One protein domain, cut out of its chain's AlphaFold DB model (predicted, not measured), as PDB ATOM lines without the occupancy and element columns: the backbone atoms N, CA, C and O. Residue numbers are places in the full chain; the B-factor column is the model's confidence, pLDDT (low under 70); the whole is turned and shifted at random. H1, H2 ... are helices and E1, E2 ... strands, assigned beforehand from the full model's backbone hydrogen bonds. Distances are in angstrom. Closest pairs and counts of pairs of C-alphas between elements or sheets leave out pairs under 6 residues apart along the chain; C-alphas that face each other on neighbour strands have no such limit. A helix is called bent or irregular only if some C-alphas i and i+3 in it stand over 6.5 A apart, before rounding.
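This is residues 122 to 210 of the 469 residues of the protein "Hypothetical protein" of Rotaria magnacalcarata (UniProt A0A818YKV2). A small two-strand hairpin, E1 and E2, lies to one side of a loosely joined set of helices, with E2 toward the helices: the end of H4, residues 181 to 184, packs on E2, and the long helix H5 runs past E2 without reaching it and meets H1 with its residues 202 to 206. The short helices H1, H2 and H3 lead away from E2 in an arc toward one end. The printed part has 89 residues, with two named strands and then five named helices in the order E1 E2 H1 H2 H3 H4 H5; the sheet E1 - E2 is antiparallel, and the class is mostly helix. The whole is only just compact, close to loose, with a radius of gyration of the C-alphas of 14.2 A and spans of 36 by 31 by 24 A.

After residues 122 to 133, which hold no named element, look at E1, residues 134 to 136, and E2, residues 145 to 147: they form an antiparallel hairpin at 156 degrees. Find N 135 and O 146 at 2.8 A, and N 146 and O 135 at 2.8 A, both within hydrogen-bond range. H1, residues 149 to 152, touches H5, residues 189 to 207, which touches H1 with residues 202 to 206 alone; their closest C-alphas, of Arg 151 and Ile 202, are 5.7 A apart. H2, residues 154 to 157, is close to H1 but not clearly touching, with the closest C-alphas, of Lys 150 and Trp 156, at 6.1 A. H3, residues 159 to 164, is close to H2 but not clearly touching, at 6.3 A between the closest C-alphas, of Lys 155 and Tyr 161. H4, residues 174 to 184, comes closest to E2 at the C-alphas of Ala 145 and Tyr 184, 5.1 A apart. H4 and H5 are apart, and E2 and H5 are only just apart, with a closest distance of 8.4 A. Every O i to N i+4 pair is within hydrogen-bond range in H3 and H5, against 4 of 7 in H4; H1 and H2 are too short for such a pair.

Find C-alpha 134 at (-24.404, 6.076, 30.893), where E1 begins. E1 spans 6.4 A, E2 7.1 A, H1 5.5 A and H3 8.6 A from first to last C-alpha. H2 is irregular, with C-alphas 154 and 157 7.6 A apart; H4, 17.5 A long, is only just irregular, with C-alphas 174 and 177 6.7 A apart. H5 runs 27.0 A to C-alpha 207 at (-28.024, 27.215, 32.244).

The C-alphas of Ser 141 and Pro 210 are the two farthest apart, at 40.6 A. The printed part has no cut, and no link is long. Confidence is low, under 70, at residues 122 to 125 and 168 to 173.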
ATOM      1  N   PHE A 122     -27.327  12.188  44.907       63.62
ATOM      2  CA  PHE A 122     -26.295  11.340  44.315       63.62
ATOM      3  C   PHE A 122     -24.847  11.800  44.595       63.62
ATOM      4  O   PHE A 122     -24.026  10.979  44.993       63.62
ATOM      5  N   GLU A 123     -24.501  13.086  44.440       67.31
ATOM      6  CA  GLU A 123     -23.141  13.595  44.708       67.31
ATOM      7  C   GLU A 123     -22.769  13.615  46.198       67.31
ATOM      8  O   GLU A 123     -21.583  13.648  46.533       67.31
ATOM      9  N   VAL A 124     -23.744  13.590  47.114       66.94
ATOM     10  CA  VAL A 124     -23.472  13.570  48.563       66.94
ATOM     11  C   VAL A 124     -22.735  12.289  48.976       66.94
ATOM     12  O   VAL A 124     -21.840  12.347  49.820       66.94
ATOM     13  N   ASN A 125     -23.065  11.160  48.345       69.00
ATOM     14  CA  ASN A 125     -22.624   9.826  48.760       69.00
ATOM     15  C   ASN A 125     -21.402   9.286  47.989       69.00
ATOM     16  O   ASN A 125     -20.876   8.226  48.332       69.00
ATOM     17  N   ILE A 126     -20.926   9.989  46.955       73.56
ATOM     18  CA  ILE A 126     -19.880   9.486  46.050       73.56
ATOM     19  C   ILE A 126     -18.527  10.144  46.365       73.56
ATOM     20  O   ILE A 126     -18.363  11.359  46.307       73.56
ATOM     21  N   LYS A 127     -17.516   9.317  46.671       71.25
ATOM     22  CA  LYS A 127     -16.156   9.761  47.054       71.25
ATOM     23  C   LYS A 127     -15.278  10.231  45.881       71.25
ATOM     24  O   LYS A 127     -14.211  10.795  46.110       71.25
ATOM     25  N   PHE A 128     -15.702   9.988  44.642       73.44
ATOM     26  CA  PHE A 128     -14.946  10.252  43.414       73.44
ATOM     27  C   PHE A 128     -15.755  11.136  42.449       73.44
ATOM     28  O   PHE A 128     -16.982  11.063  42.449       73.44
ATOM     29  N   PRO A 129     -15.119  11.957  41.594       72.38
ATOM     30  CA  PRO A 129     -15.847  12.711  40.578       72.38
ATOM     31  C   PRO A 129     -16.517  11.757  39.574       72.38
ATOM     32  O   PRO A 129     -15.839  10.942  38.945       72.38
ATOM     33  N   MET A 130     -17.836  11.873  39.399       80.62
ATOM     34  CA  MET A 130     -18.594  11.127  38.387       80.62
ATOM     35  C   MET A 130     -18.224  11.619  36.984       80.62
ATOM     36  O   MET A 130     -18.818  12.580  36.513       80.62
ATOM     37  N   LEU A 131     -17.232  10.998  36.338       82.44
ATOM     38  CA  LEU A 131     -16.752  11.419  35.012       82.44
ATOM     39  C   LEU A 131     -17.603  10.910  33.843       82.44
ATOM     40  O   LEU A 131     -17.664  11.591  32.826       82.44
ATOM     41  N   TYR A 132     -18.228   9.738  33.980       86.94
ATOM     42  CA  TYR A 132     -19.101   9.138  32.969       86.94
ATOM     43  C   TYR A 132     -20.283   8.461  33.667       86.94
ATOM     44  O   TYR A 132     -20.087   7.652  34.574       86.94
ATOM     45  N   VAL A 133     -21.498   8.781  33.234       89.19
ATOM     46  CA  VAL A 133     -22.750   8.142  33.639       89.19
ATOM     47  C   VAL A 133     -23.525   7.835  32.365       89.19
ATOM     48  O   VAL A 133     -23.985   8.743  31.667       89.19
ATOM     49  N   TRP A 134     -23.655   6.549  32.051       90.50
ATOM     50  CA  TRP A 134     -24.404   6.076  30.893       90.50
ATOM     51  C   TRP A 134     -25.764   5.535  31.328       90.50
ATOM     52  O   TRP A 134     -25.848   4.699  32.224       90.50
ATOM     53  N   ALA A 135     -26.820   6.010  30.673       90.25
ATOM     54  CA  ALA A 135     -28.141   5.406  30.719       90.25
ATOM     55  C   ALA A 135     -28.268   4.429  29.547       90.25
ATOM     56  O   ALA A 135     -27.987   4.796  28.403       90.25
ATOM     57  N   PHE A 136     -28.696   3.205  29.834       89.88
ATOM     58  CA  PHE A 136     -29.016   2.191  28.834       89.88
ATOM     59  C   PHE A 136     -30.533   2.055  28.717       89.88
ATOM     60  O   PHE A 136     -31.260   2.300  29.681       89.88
ATOM     61  N   ASP A 137     -30.997   1.699  27.526       87.19
ATOM     62  CA  ASP A 137     -32.402   1.393  27.266       87.19
ATOM     63  C   ASP A 137     -32.870   0.164  28.065       87.19
ATOM     64  O   ASP A 137     -32.073  -0.722  28.379       87.19
ATOM     65  N   THR A 138     -34.166   0.085  28.372       85.56
ATOM     66  CA  THR A 138     -34.753  -1.099  29.029       85.56
ATOM     67  C   THR A 138     -34.956  -2.260  28.062       85.56
ATOM     68  O   THR A 138     -35.012  -3.411  28.491       85.56
ATOM     69  N   ASP A 139     -35.074  -1.970  26.766       82.88
ATOM     70  CA  ASP A 139     -35.280  -2.973  25.724       82.88
ATOM     71  C   ASP A 139     -33.975  -3.756  25.464       82.88
ATOM     72  O   ASP A 139     -33.034  -3.184  24.911       82.88
ATOM     73  N   PRO A 140     -33.889  -5.071  25.756       76.50
ATOM     74  CA  PRO A 140     -32.648  -5.842  25.592       76.50
ATOM     75  C   PRO A 140     -32.234  -6.044  24.122       76.50
ATOM     76  O   PRO A 140     -31.106  -6.439  23.840       76.50
ATOM     77  N   SER A 141     -33.135  -5.771  23.175       76.12
ATOM     78  CA  SER A 141     -32.867  -5.729  21.732       76.12
ATOM     79  C   SER A 141     -32.350  -4.367  21.248       76.12
ATOM     80  O   SER A 141     -31.893  -4.244  20.108       76.12
ATOM     81  N   SER A 142     -32.423  -3.332  22.089       79.81
ATOM     82  CA  SER A 142     -32.034  -1.966  21.757       79.81
ATOM     83  C   SER A 142     -30.585  -1.709  22.154       79.81
ATOM     84  O   SER A 142     -30.218  -1.734  23.324       79.81
ATOM     85  N   SER A 143     -29.748  -1.363  21.177       83.19
ATOM     86  CA  SER A 143     -28.392  -0.868  21.435       83.19
ATOM     87  C   SER A 143     -28.370   0.631  21.780       83.19
ATOM     88  O   SER A 143     -27.403   1.312  21.437       83.19
ATOM     89  N   TYR A 144     -29.444   1.184  22.354       89.62
ATOM     90  CA  TYR A 144     -29.511   2.599  22.714       89.62
ATOM     91  C   TYR A 144     -28.835   2.832  24.071       89.62
ATOM     92  O   TYR A 144     -29.205   2.247  25.089       89.62
ATOM     93  N   ALA A 145     -27.824   3.699  24.067       89.81
ATOM     94  CA  ALA A 145     -27.117   4.128  25.264       89.81
ATOM     95  C   ALA A 145     -26.786   5.617  25.156       89.81
ATOM     96  O   ALA A 145     -26.340   6.101  24.111       89.81
ATOM     97  N   LYS A 146     -26.991   6.352  26.248       89.38
ATOM     98  CA  LYS A 146     -26.847   7.804  26.294       89.38
ATOM     99  C   LYS A 146     -25.958   8.241  27.444       89.38
ATOM    100  O   LYS A 146     -26.086   7.763  28.565       89.38
ATOM    101  N   ASP A 147     -25.101   9.215  27.167       89.56
ATOM    102  CA  ASP A 147     -24.384   9.947  28.200       89.56
ATOM    103  C   ASP A 147     -25.329  10.936  28.895       89.56
ATOM    104  O   ASP A 147     -25.810  11.897  28.289       89.56
ATOM    105  N   VAL A 148     -25.600  10.672  30.172       89.88
ATOM    106  CA  VAL A 148     -26.444  11.492  31.050       89.88
ATOM    107  C   VAL A 148     -25.629  12.161  32.161       89.88
ATOM    108  O   VAL A 148     -26.197  12.746  33.079       89.88
ATOM    109  N   THR A 149     -24.293  12.138  32.075       88.38
ATOM    110  CA  THR A 149     -23.378  12.663  33.107       88.38
ATOM    111  C   THR A 149     -23.676  14.116  33.472       88.38
ATOM    112  O   THR A 149     -23.677  14.480  34.648       88.38
ATOM    113  N   LYS A 150     -24.023  14.930  32.468       87.25
ATOM    114  CA  LYS A 150     -24.438  16.337  32.596       87.25
ATOM    115  C   LYS A 150     -25.616  16.572  33.552       87.25
ATOM    116  O   LYS A 150     -25.723  17.656  34.110       87.25
ATOM    117  N   ARG A 151     -26.502  15.582  33.728       86.50
ATOM    118  CA  ARG A 151     -27.667  15.651  34.628       86.50
ATOM    119  C   ARG A 151     -27.253  15.559  36.101       86.50
ATOM    120  O   ARG A 151     -27.867  16.196  36.957       86.50
ATOM    121  N   TYR A 152     -26.233  14.749  36.385       84.50
ATOM    122  CA  TYR A 152     -25.824  14.371  37.741       84.50
ATOM    123  C   TYR A 152     -24.609  15.155  38.250       84.50
ATOM    124  O   TYR A 152     -24.558  15.464  39.437       84.50
ATOM    125  N   SER A 153     -23.660  15.473  37.361       84.19
ATOM    126  CA  SER A 153     -22.410  16.168  37.685       84.19
ATOM    127  C   SER A 153     -22.620  17.679  37.789       84.19
ATOM    128  O   SER A 153     -22.813  18.375  36.791       84.19
ATOM    129  N   GLN A 154     -22.532  18.215  39.003       78.44
ATOM    130  CA  GLN A 154     -22.672  19.651  39.259       78.44
ATOM    131  C   GLN A 154     -21.475  20.440  38.750       78.44
ATOM    132  O   GLN A 154     -21.609  21.549  38.245       78.44
ATOM    133  N   LYS A 155     -20.292  19.829  38.834       80.75
ATOM    134  CA  LYS A 155     -19.029  20.415  38.378       80.75
ATOM    135  C   LYS A 155     -18.799  20.224  36.878       80.75
ATOM    136  O   LYS A 155     -17.710  20.527  36.403       80.75
ATOM    137  N   TRP A 156     -19.806  19.770  36.121       82.31
ATOM    138  CA  TRP A 156     -19.700  19.532  34.679       82.31
ATOM    139  C   TRP A 156     -19.162  20.746  33.900       82.31
ATOM    140  O   TRP A 156     -18.359  20.585  32.983       82.31
ATOM    141  N   LEU A 157     -19.563  21.968  34.270       83.06
ATOM    142  CA  LEU A 157     -19.107  23.194  33.602       83.06
ATOM    143  C   LEU A 157     -17.694  23.642  34.032       83.06
ATOM    144  O   LEU A 157     -17.082  24.473  33.359       83.06
ATOM    145  N   THR A 158     -17.139  23.090  35.116       82.94
ATOM    146  CA  THR A 158     -15.818  23.460  35.641       82.94
ATOM    147  C   THR A 158     -14.689  22.909  34.770       82.94
ATOM    148  O   THR A 158     -14.657  21.726  34.431       82.94
ATOM    149  N   THR A 159     -13.685  23.737  34.476       77.75
ATOM    150  CA  THR A 159     -12.541  23.369  33.626       77.75
ATOM    151  C   THR A 159     -11.819  22.095  34.070       77.75
ATOM    152  O   THR A 159     -11.550  21.247  33.228       77.75
ATOM    153  N   SER A 160     -11.551  21.907  35.369       75.94
ATOM    154  CA  SER A 160     -10.852  20.718  35.901       75.94
ATOM    155  C   SER A 160     -11.599  19.407  35.632       75.94
ATOM    156  O   SER A 160     -10.994  18.396  35.260       75.94
ATOM    157  N   TYR A 161     -12.923  19.440  35.779       78.69
ATOM    158  CA  TYR A 161     -13.805  18.339  35.429       78.69
ATOM    159  C   TYR A 161     -13.775  18.103  33.912       78.69
ATOM    160  O   TYR A 161     -13.472  16.999  33.460       78.69
ATOM    161  N   ARG A 162     -13.988  19.162  33.119       77.31
ATOM    162  CA  ARG A 162     -13.997  19.096  31.652       77.31
ATOM    163  C   ARG A 162     -12.706  18.502  31.099       77.31
ATOM    164  O   ARG A 162     -12.782  17.539  30.352       77.31
ATOM    165  N   THR A 163     -11.533  18.970  31.529       75.75
ATOM    166  CA  THR A 163     -10.225  18.428  31.102       75.75
ATOM    167  C   THR A 163      -9.982  16.972  31.515       75.75
ATOM    168  O   THR A 163      -9.093  16.318  30.972       75.75
ATOM    169  N   SER A 164     -10.754  16.448  32.473       80.31
ATOM    170  CA  SER A 164     -10.715  15.035  32.863       80.31
ATOM    171  C   SER A 164     -11.590  14.155  31.953       80.31
ATOM    172  O   SER A 164     -11.290  12.967  31.790       80.31
ATOM    173  N   HIS A 165     -12.614  14.737  31.318       79.94
ATOM    174  CA  HIS A 165     -13.461  14.098  30.310       79.94
ATOM    175  C   HIS A 165     -12.708  13.929  28.981       79.94
ATOM    176  O   HIS A 165     -11.991  14.826  28.534       79.94
ATOM    177  N   ILE A 166     -12.860  12.776  28.324       81.19
ATOM    178  CA  ILE A 166     -12.076  12.441  27.124       81.19
ATOM    179  C   ILE A 166     -12.348  13.378  25.935       81.19
ATOM    180  O   ILE A 166     -11.420  13.682  25.194       81.19
ATOM    181  N   GLU A 167     -13.562  13.928  25.818       72.69
ATOM    182  CA  GLU A 167     -13.935  14.933  24.800       72.69
ATOM    183  C   GLU A 167     -13.109  16.229  24.862       72.69
ATOM    184  O   GLU A 167     -13.129  17.024  23.923       72.69
ATOM    185  N   HIS A 168     -12.426  16.494  25.978       69.19
ATOM    186  CA  HIS A 168     -11.643  17.714  26.180       69.19
ATOM    187  C   HIS A 168     -10.202  17.428  26.634       69.19
ATOM    188  O   HIS A 168      -9.480  18.349  27.023       69.19
ATOM    189  N   LYS A 169      -9.752  16.166  26.572       69.94
ATOM    190  CA  LYS A 169      -8.348  15.815  26.812       69.94
ATOM    191  C   LYS A 169      -7.497  16.208  25.610       69.94
ATOM    192  O   LYS A 169      -7.684  15.690  24.517       69.94
ATOM    193  N   THR A 170      -6.481  17.034  25.849       54.88
ATOM    194  CA  THR A 170      -5.527  17.520  24.832       54.88
ATOM    195  C   THR A 170      -4.732  16.420  24.124       54.88
ATOM    196  O   THR A 170      -4.174  16.669  23.062       54.88
ATOM    197  N   ASN A 171      -4.660  15.225  24.717       59.69
ATOM    198  CA  ASN A 171      -3.840  14.107  24.241       59.69
ATOM    199  C   ASN A 171      -4.682  12.947  23.667       59.69
ATOM    200  O   ASN A 171      -4.131  11.893  23.363       59.69
ATOM    201  N   GLY A 172      -6.008  13.102  23.574       61.66
ATOM    202  CA  GLY A 172      -6.904  12.157  22.902       61.66
ATOM    203  C   GLY A 172      -7.504  12.781  21.644       61.66
ATOM    204  O   GLY A 172      -7.448  13.995  21.480       61.66
ATOM    205  N   ASP A 173      -8.105  11.972  20.770       69.81
ATOM    206  CA  ASP A 173      -8.965  12.493  19.699       69.81
ATOM    207  C   ASP A 173     -10.291  12.983  20.322       69.81
ATOM    208  O   ASP A 173     -11.077  12.148  20.784       69.81
ATOM    209  N   PRO A 174     -10.592  14.299  20.325       70.31
ATOM    210  CA  PRO A 174     -11.824  14.826  20.917       70.31
ATOM    211  C   PRO A 174     -13.084  14.276  20.237       70.31
ATOM    212  O   PRO A 174     -14.147  14.194  20.853       70.31
ATOM    213  N   LYS A 175     -12.973  13.873  18.963       81.81
ATOM    214  CA  LYS A 175     -14.076  13.325  18.165       81.81
ATOM    215  C   LYS A 175     -14.300  11.833  18.430       81.81
ATOM    216  O   LYS A 175     -15.363  11.325  18.074       81.81
ATOM    217  N   TRP A 176     -13.356  11.133  19.070       86.50
ATOM    218  CA  TRP A 176     -13.440   9.690  19.317       86.50
ATOM    219  C   TRP A 176     -14.670   9.319  20.147       86.50
ATOM    220  O   TRP A 176     -15.422   8.429  19.760       86.50
ATOM    221  N   TYR A 177     -14.922  10.035  21.245       86.31
ATOM    222  CA  TYR A 177     -16.046   9.727  22.133       86.31
ATOM    223  C   TYR A 177     -17.390   9.972  21.450       86.31
ATOM    224  O   TYR A 177     -18.236   9.081  21.428       86.31
ATOM    225  N   GLY A 178     -17.543  11.110  20.762       85.44
ATOM    226  CA  GLY A 178     -18.714  11.378  19.925       85.44
ATOM    227  C   GLY A 178     -18.918  10.318  18.832       85.44
ATOM    228  O   GLY A 178     -20.041   9.872  18.606       85.44
ATOM    229  N   LYS A 179     -17.839   9.840  18.195       88.56
ATOM    230  CA  LYS A 179     -17.876   8.755  17.195       88.56
ATOM    231  C   LYS A 179     -18.266   7.400  17.801       88.56
ATOM    232  O   LYS A 179     -18.961   6.628  17.141       88.56
ATOM    233  N   CYS A 180     -17.856   7.112  19.035       88.50
ATOM    234  CA  CYS A 180     -18.278   5.930  19.784       88.50
ATOM    235  C   CYS A 180     -19.761   6.016  20.165       88.50
ATOM    236  O   CYS A 180     -20.528   5.129  19.790       88.50
ATOM    237  N   MET A 181     -20.188   7.109  20.805       87.75
ATOM    238  CA  MET A 181     -21.584   7.324  21.210       87.75
ATOM    239  C   MET A 181     -22.546   7.388  20.016       87.75
ATOM    240  O   MET A 181     -23.686   6.947  20.131       87.75
ATOM    241  N   LYS A 182     -22.091   7.826  18.831       88.69
ATOM    242  CA  LYS A 182     -22.899   7.804  17.597       88.69
ATOM    243  C   LYS A 182     -23.396   6.400  17.217       88.69
ATOM    244  O   LYS A 182     -24.453   6.290  16.605       88.69
ATOM    245  N   LYS A 183     -22.687   5.328  17.598       88.88
ATOM    246  CA  LYS A 183     -23.134   3.937  17.369       88.88
ATOM    247  C   LYS A 183     -24.334   3.539  18.233       88.88
ATOM    248  O   LYS A 183     -25.097   2.668  17.830       88.88
ATOM    249  N   TYR A 184     -24.480   4.178  19.391       88.50
ATOM    250  CA  TYR A 184     -25.512   3.905  20.389       88.50
ATOM    251  C   TYR A 184     -26.666   4.919  20.334       88.50
ATOM    252  O   TYR A 184     -27.460   5.005  21.266       88.50
ATOM    253  N   GLN A 185     -26.768   5.706  19.255       87.25
ATOM    254  CA  GLN A 185     -27.879   6.632  19.031       87.25
ATOM    255  C   GLN A 185     -29.202   5.889  18.765       87.25
ATOM    256  O   GLN A 185     -29.193   4.777  18.230       87.25
ATOM    257  N   PRO A 186     -30.353   6.497  19.112       85.25
ATOM    258  CA  PRO A 186     -31.649   5.864  18.932       85.25
ATOM    259  C   PRO A 186     -31.979   5.758  17.440       85.25
ATOM    260  O   PRO A 186     -31.976   6.757  16.722       85.25
ATOM    261  N   LYS A 187     -32.287   4.542  16.978       83.88
ATOM    262  CA  LYS A 187     -32.745   4.288  15.600       83.88
ATOM    263  C   LYS A 187     -34.219   4.667  15.412       83.88
ATOM    264  O   LYS A 187     -34.614   5.085  14.327       83.88
ATOM    265  N   ASP A 188     -35.015   4.561  16.475       85.88
ATOM    266  CA  ASP A 188     -36.442   4.878  16.461       85.88
ATOM    267  C   ASP A 188     -36.689   6.387  16.564       85.88
ATOM    268  O   ASP A 188     -36.170   7.050  17.467       85.88
ATOM    269  N   LYS A 189     -37.575   6.920  15.710       86.38
ATOM    270  CA  LYS A 189     -37.967   8.344  15.728       86.38
ATOM    271  C   LYS A 189     -38.455   8.799  17.110       86.38
ATOM    272  O   LYS A 189     -37.927   9.770  17.641       86.38
ATOM    273  N   ARG A 190     -39.347   8.025  17.748       86.06
ATOM    274  CA  ARG A 190     -39.857   8.312  19.104       86.06
ATOM    275  C   ARG A 190     -38.729   8.428  20.139       86.06
ATOM    276  O   ARG A 190     -38.691   9.382  20.908       86.06
ATOM    277  N   LYS A 191     -37.772   7.490  20.142       85.00
ATOM    278  CA  LYS A 191     -36.630   7.514  21.079       85.00
ATOM    279  C   LYS A 191     -35.687   8.694  20.793       85.00
ATOM    280  O   LYS A 191     -35.151   9.278  21.730       85.00
ATOM    281  N   SER A 192     -35.540   9.098  19.528       88.25
ATOM    282  CA  SER A 192     -34.819  10.323  19.142       88.25
ATOM    283  C   SER A 192     -35.494  11.591  19.676       88.25
ATOM    284  O   SER A 192     -34.824  12.424  20.284       88.25
ATOM    285  N   GLU A 193     -36.817  11.714  19.539       89.69
ATOM    286  CA  GLU A 193     -37.602  12.843  20.064       89.69
ATOM    287  C   GLU A 193     -37.473  12.966  21.592       89.69
ATOM    288  O   GLU A 193     -37.111  14.035  22.091       89.69
ATOM    289  N   TYR A 194     -37.649  11.867  22.338       88.25
ATOM    290  CA  TYR A 194     -37.410  11.850  23.789       88.25
ATOM    291  C   TYR A 194     -35.978  12.268  24.146       88.25
ATOM    292  O   TYR A 194     -35.775  13.068  25.060       88.25
ATOM    293  N   SER A 195     -34.981  11.789  23.397       89.44
ATOM    294  CA  SER A 195     -33.578  12.145  23.626       89.44
ATOM    295  C   SER A 195     -33.306  13.640  23.398       89.44
ATOM    296  O   SER A 195     -32.516  14.235  24.134       89.44
ATOM    297  N   GLN A 196     -33.981  14.274  22.433       91.19
ATOM    298  CA  GLN A 196     -33.897  15.719  22.194       91.19
ATOM    299  C   GLN A 196     -34.578  16.536  23.301       91.19
ATOM    300  O   GLN A 196     -34.025  17.547  23.734       91.19
ATOM    301  N   VAL A 197     -35.747  16.103  23.787       93.56
ATOM    302  CA  VAL A 197     -36.430  16.743  24.928       93.56
ATOM    303  C   VAL A 197     -35.558  16.673  26.182       93.56
ATOM    304  O   VAL A 197     -35.360  17.685  26.853       93.56
ATOM    305  N   GLU A 198     -34.966  15.513  26.458       91.88
ATOM    306  CA  GLU A 198     -34.038  15.324  27.572       91.88
ATOM    307  C   GLU A 198     -32.772  16.190  27.436       91.88
ATOM    308  O   GLU A 198     -32.328  16.777  28.422       91.88
ATOM    309  N   ASN A 199     -32.200  16.328  26.232       91.69
ATOM    310  CA  ASN A 199     -31.052  17.218  26.013       91.69
ATOM    311  C   ASN A 199     -31.401  18.665  26.379       91.69
ATOM    312  O   ASN A 199     -30.669  19.283  27.148       91.69
ATOM    313  N   LYS A 200     -32.565  19.162  25.934       92.88
ATOM    314  CA  LYS A 200     -33.066  20.499  26.298       92.88
ATOM    315  C   LYS A 200     -33.293  20.644  27.807       92.88
ATOM    316  O   LYS A 200     -33.011  21.696  28.369       92.88
ATOM    317  N   GLN A 201     -33.787  19.607  28.489       92.50
ATOM    318  CA  GLN A 201     -33.932  19.617  29.953       92.50
ATOM    319  C   GLN A 201     -32.574  19.738  30.658       92.50
ATOM    320  O   GLN A 201     -32.430  20.560  31.562       92.50
ATOM    321  N   ILE A 202     -31.575  18.970  30.216       89.94
ATOM    322  CA  ILE A 202     -30.204  19.008  30.743       89.94
ATOM    323  C   ILE A 202     -29.544  20.369  30.465       89.94
ATOM    324  O   ILE A 202     -28.932  20.948  31.357       89.94
ATOM    325  N   GLU A 203     -29.692  20.917  29.260       89.69
ATOM    326  CA  GLU A 203     -29.176  22.243  28.891       89.69
ATOM    327  C   GLU A 203     -29.808  23.350  29.746       89.69
ATOM    328  O   GLU A 203     -29.089  24.171  30.314       89.69
ATOM    329  N   ASN A 204     -31.128  23.310  29.950       90.19
ATOM    330  CA  ASN A 204     -31.833  24.220  30.854       90.19
ATOM    331  C   ASN A 204     -31.384  24.068  32.320       90.19
ATOM    332  O   ASN A 204     -31.300  25.061  33.041       90.19
ATOM    333  N   GLN A 205     -31.087  22.847  32.778       88.38
ATOM    334  CA  GLN A 205     -30.549  22.597  34.120       88.38
ATOM    335  C   GLN A 205     -29.145  23.202  34.280       88.38
ATOM    336  O   GLN A 205     -28.872  23.830  35.301       88.38
ATOM    337  N   LEU A 206     -28.278  23.061  33.272       87.44
ATOM    338  CA  LEU A 206     -26.934  23.649  33.257       87.44
ATOM    339  C   LEU A 206     -26.979  25.184  33.184       87.44
ATOM    340  O   LEU A 206     -26.252  25.843  33.920       87.44
ATOM    341  N   ALA A 207     -27.859  25.762  32.362       86.62
ATOM    342  CA  ALA A 207     -28.024  27.215  32.244       86.62
ATOM    343  C   ALA A 207     -28.570  27.872  33.527       86.62
ATOM    344  O   ALA A 207     -28.275  29.033  33.801       86.62
ATOM    345  N   ARG A 208     -29.336  27.128  34.339       87.25
ATOM    346  CA  ARG A 208     -29.825  27.564  35.660       87.25
ATOM    347  C   ARG A 208     -28.779  27.470  36.776       87.25
ATOM    348  O   ARG A 208     -29.069  27.903  37.890       87.25
ATOM    349  N   GLN A 209     -27.597  26.896  36.531       85.38
ATOM    350  CA  GLN A 209     -26.539  26.872  37.543       85.38
ATOM    351  C   GLN A 209     -26.052  28.302  37.843       85.38
ATOM    352  O   GLN A 209     -25.921  29.114  36.922       85.38
ATOM    353  N   PRO A 210     -25.768  28.638  39.116       86.44
ATOM    354  CA  PRO A 210     -25.266  29.958  39.472       86.44
ATOM    355  C   PRO A 210     -23.905  30.219  38.816       86.44
ATOM    356  O   PRO A 210     -23.094  29.308  38.648       86.44
TER     357      PRO A 210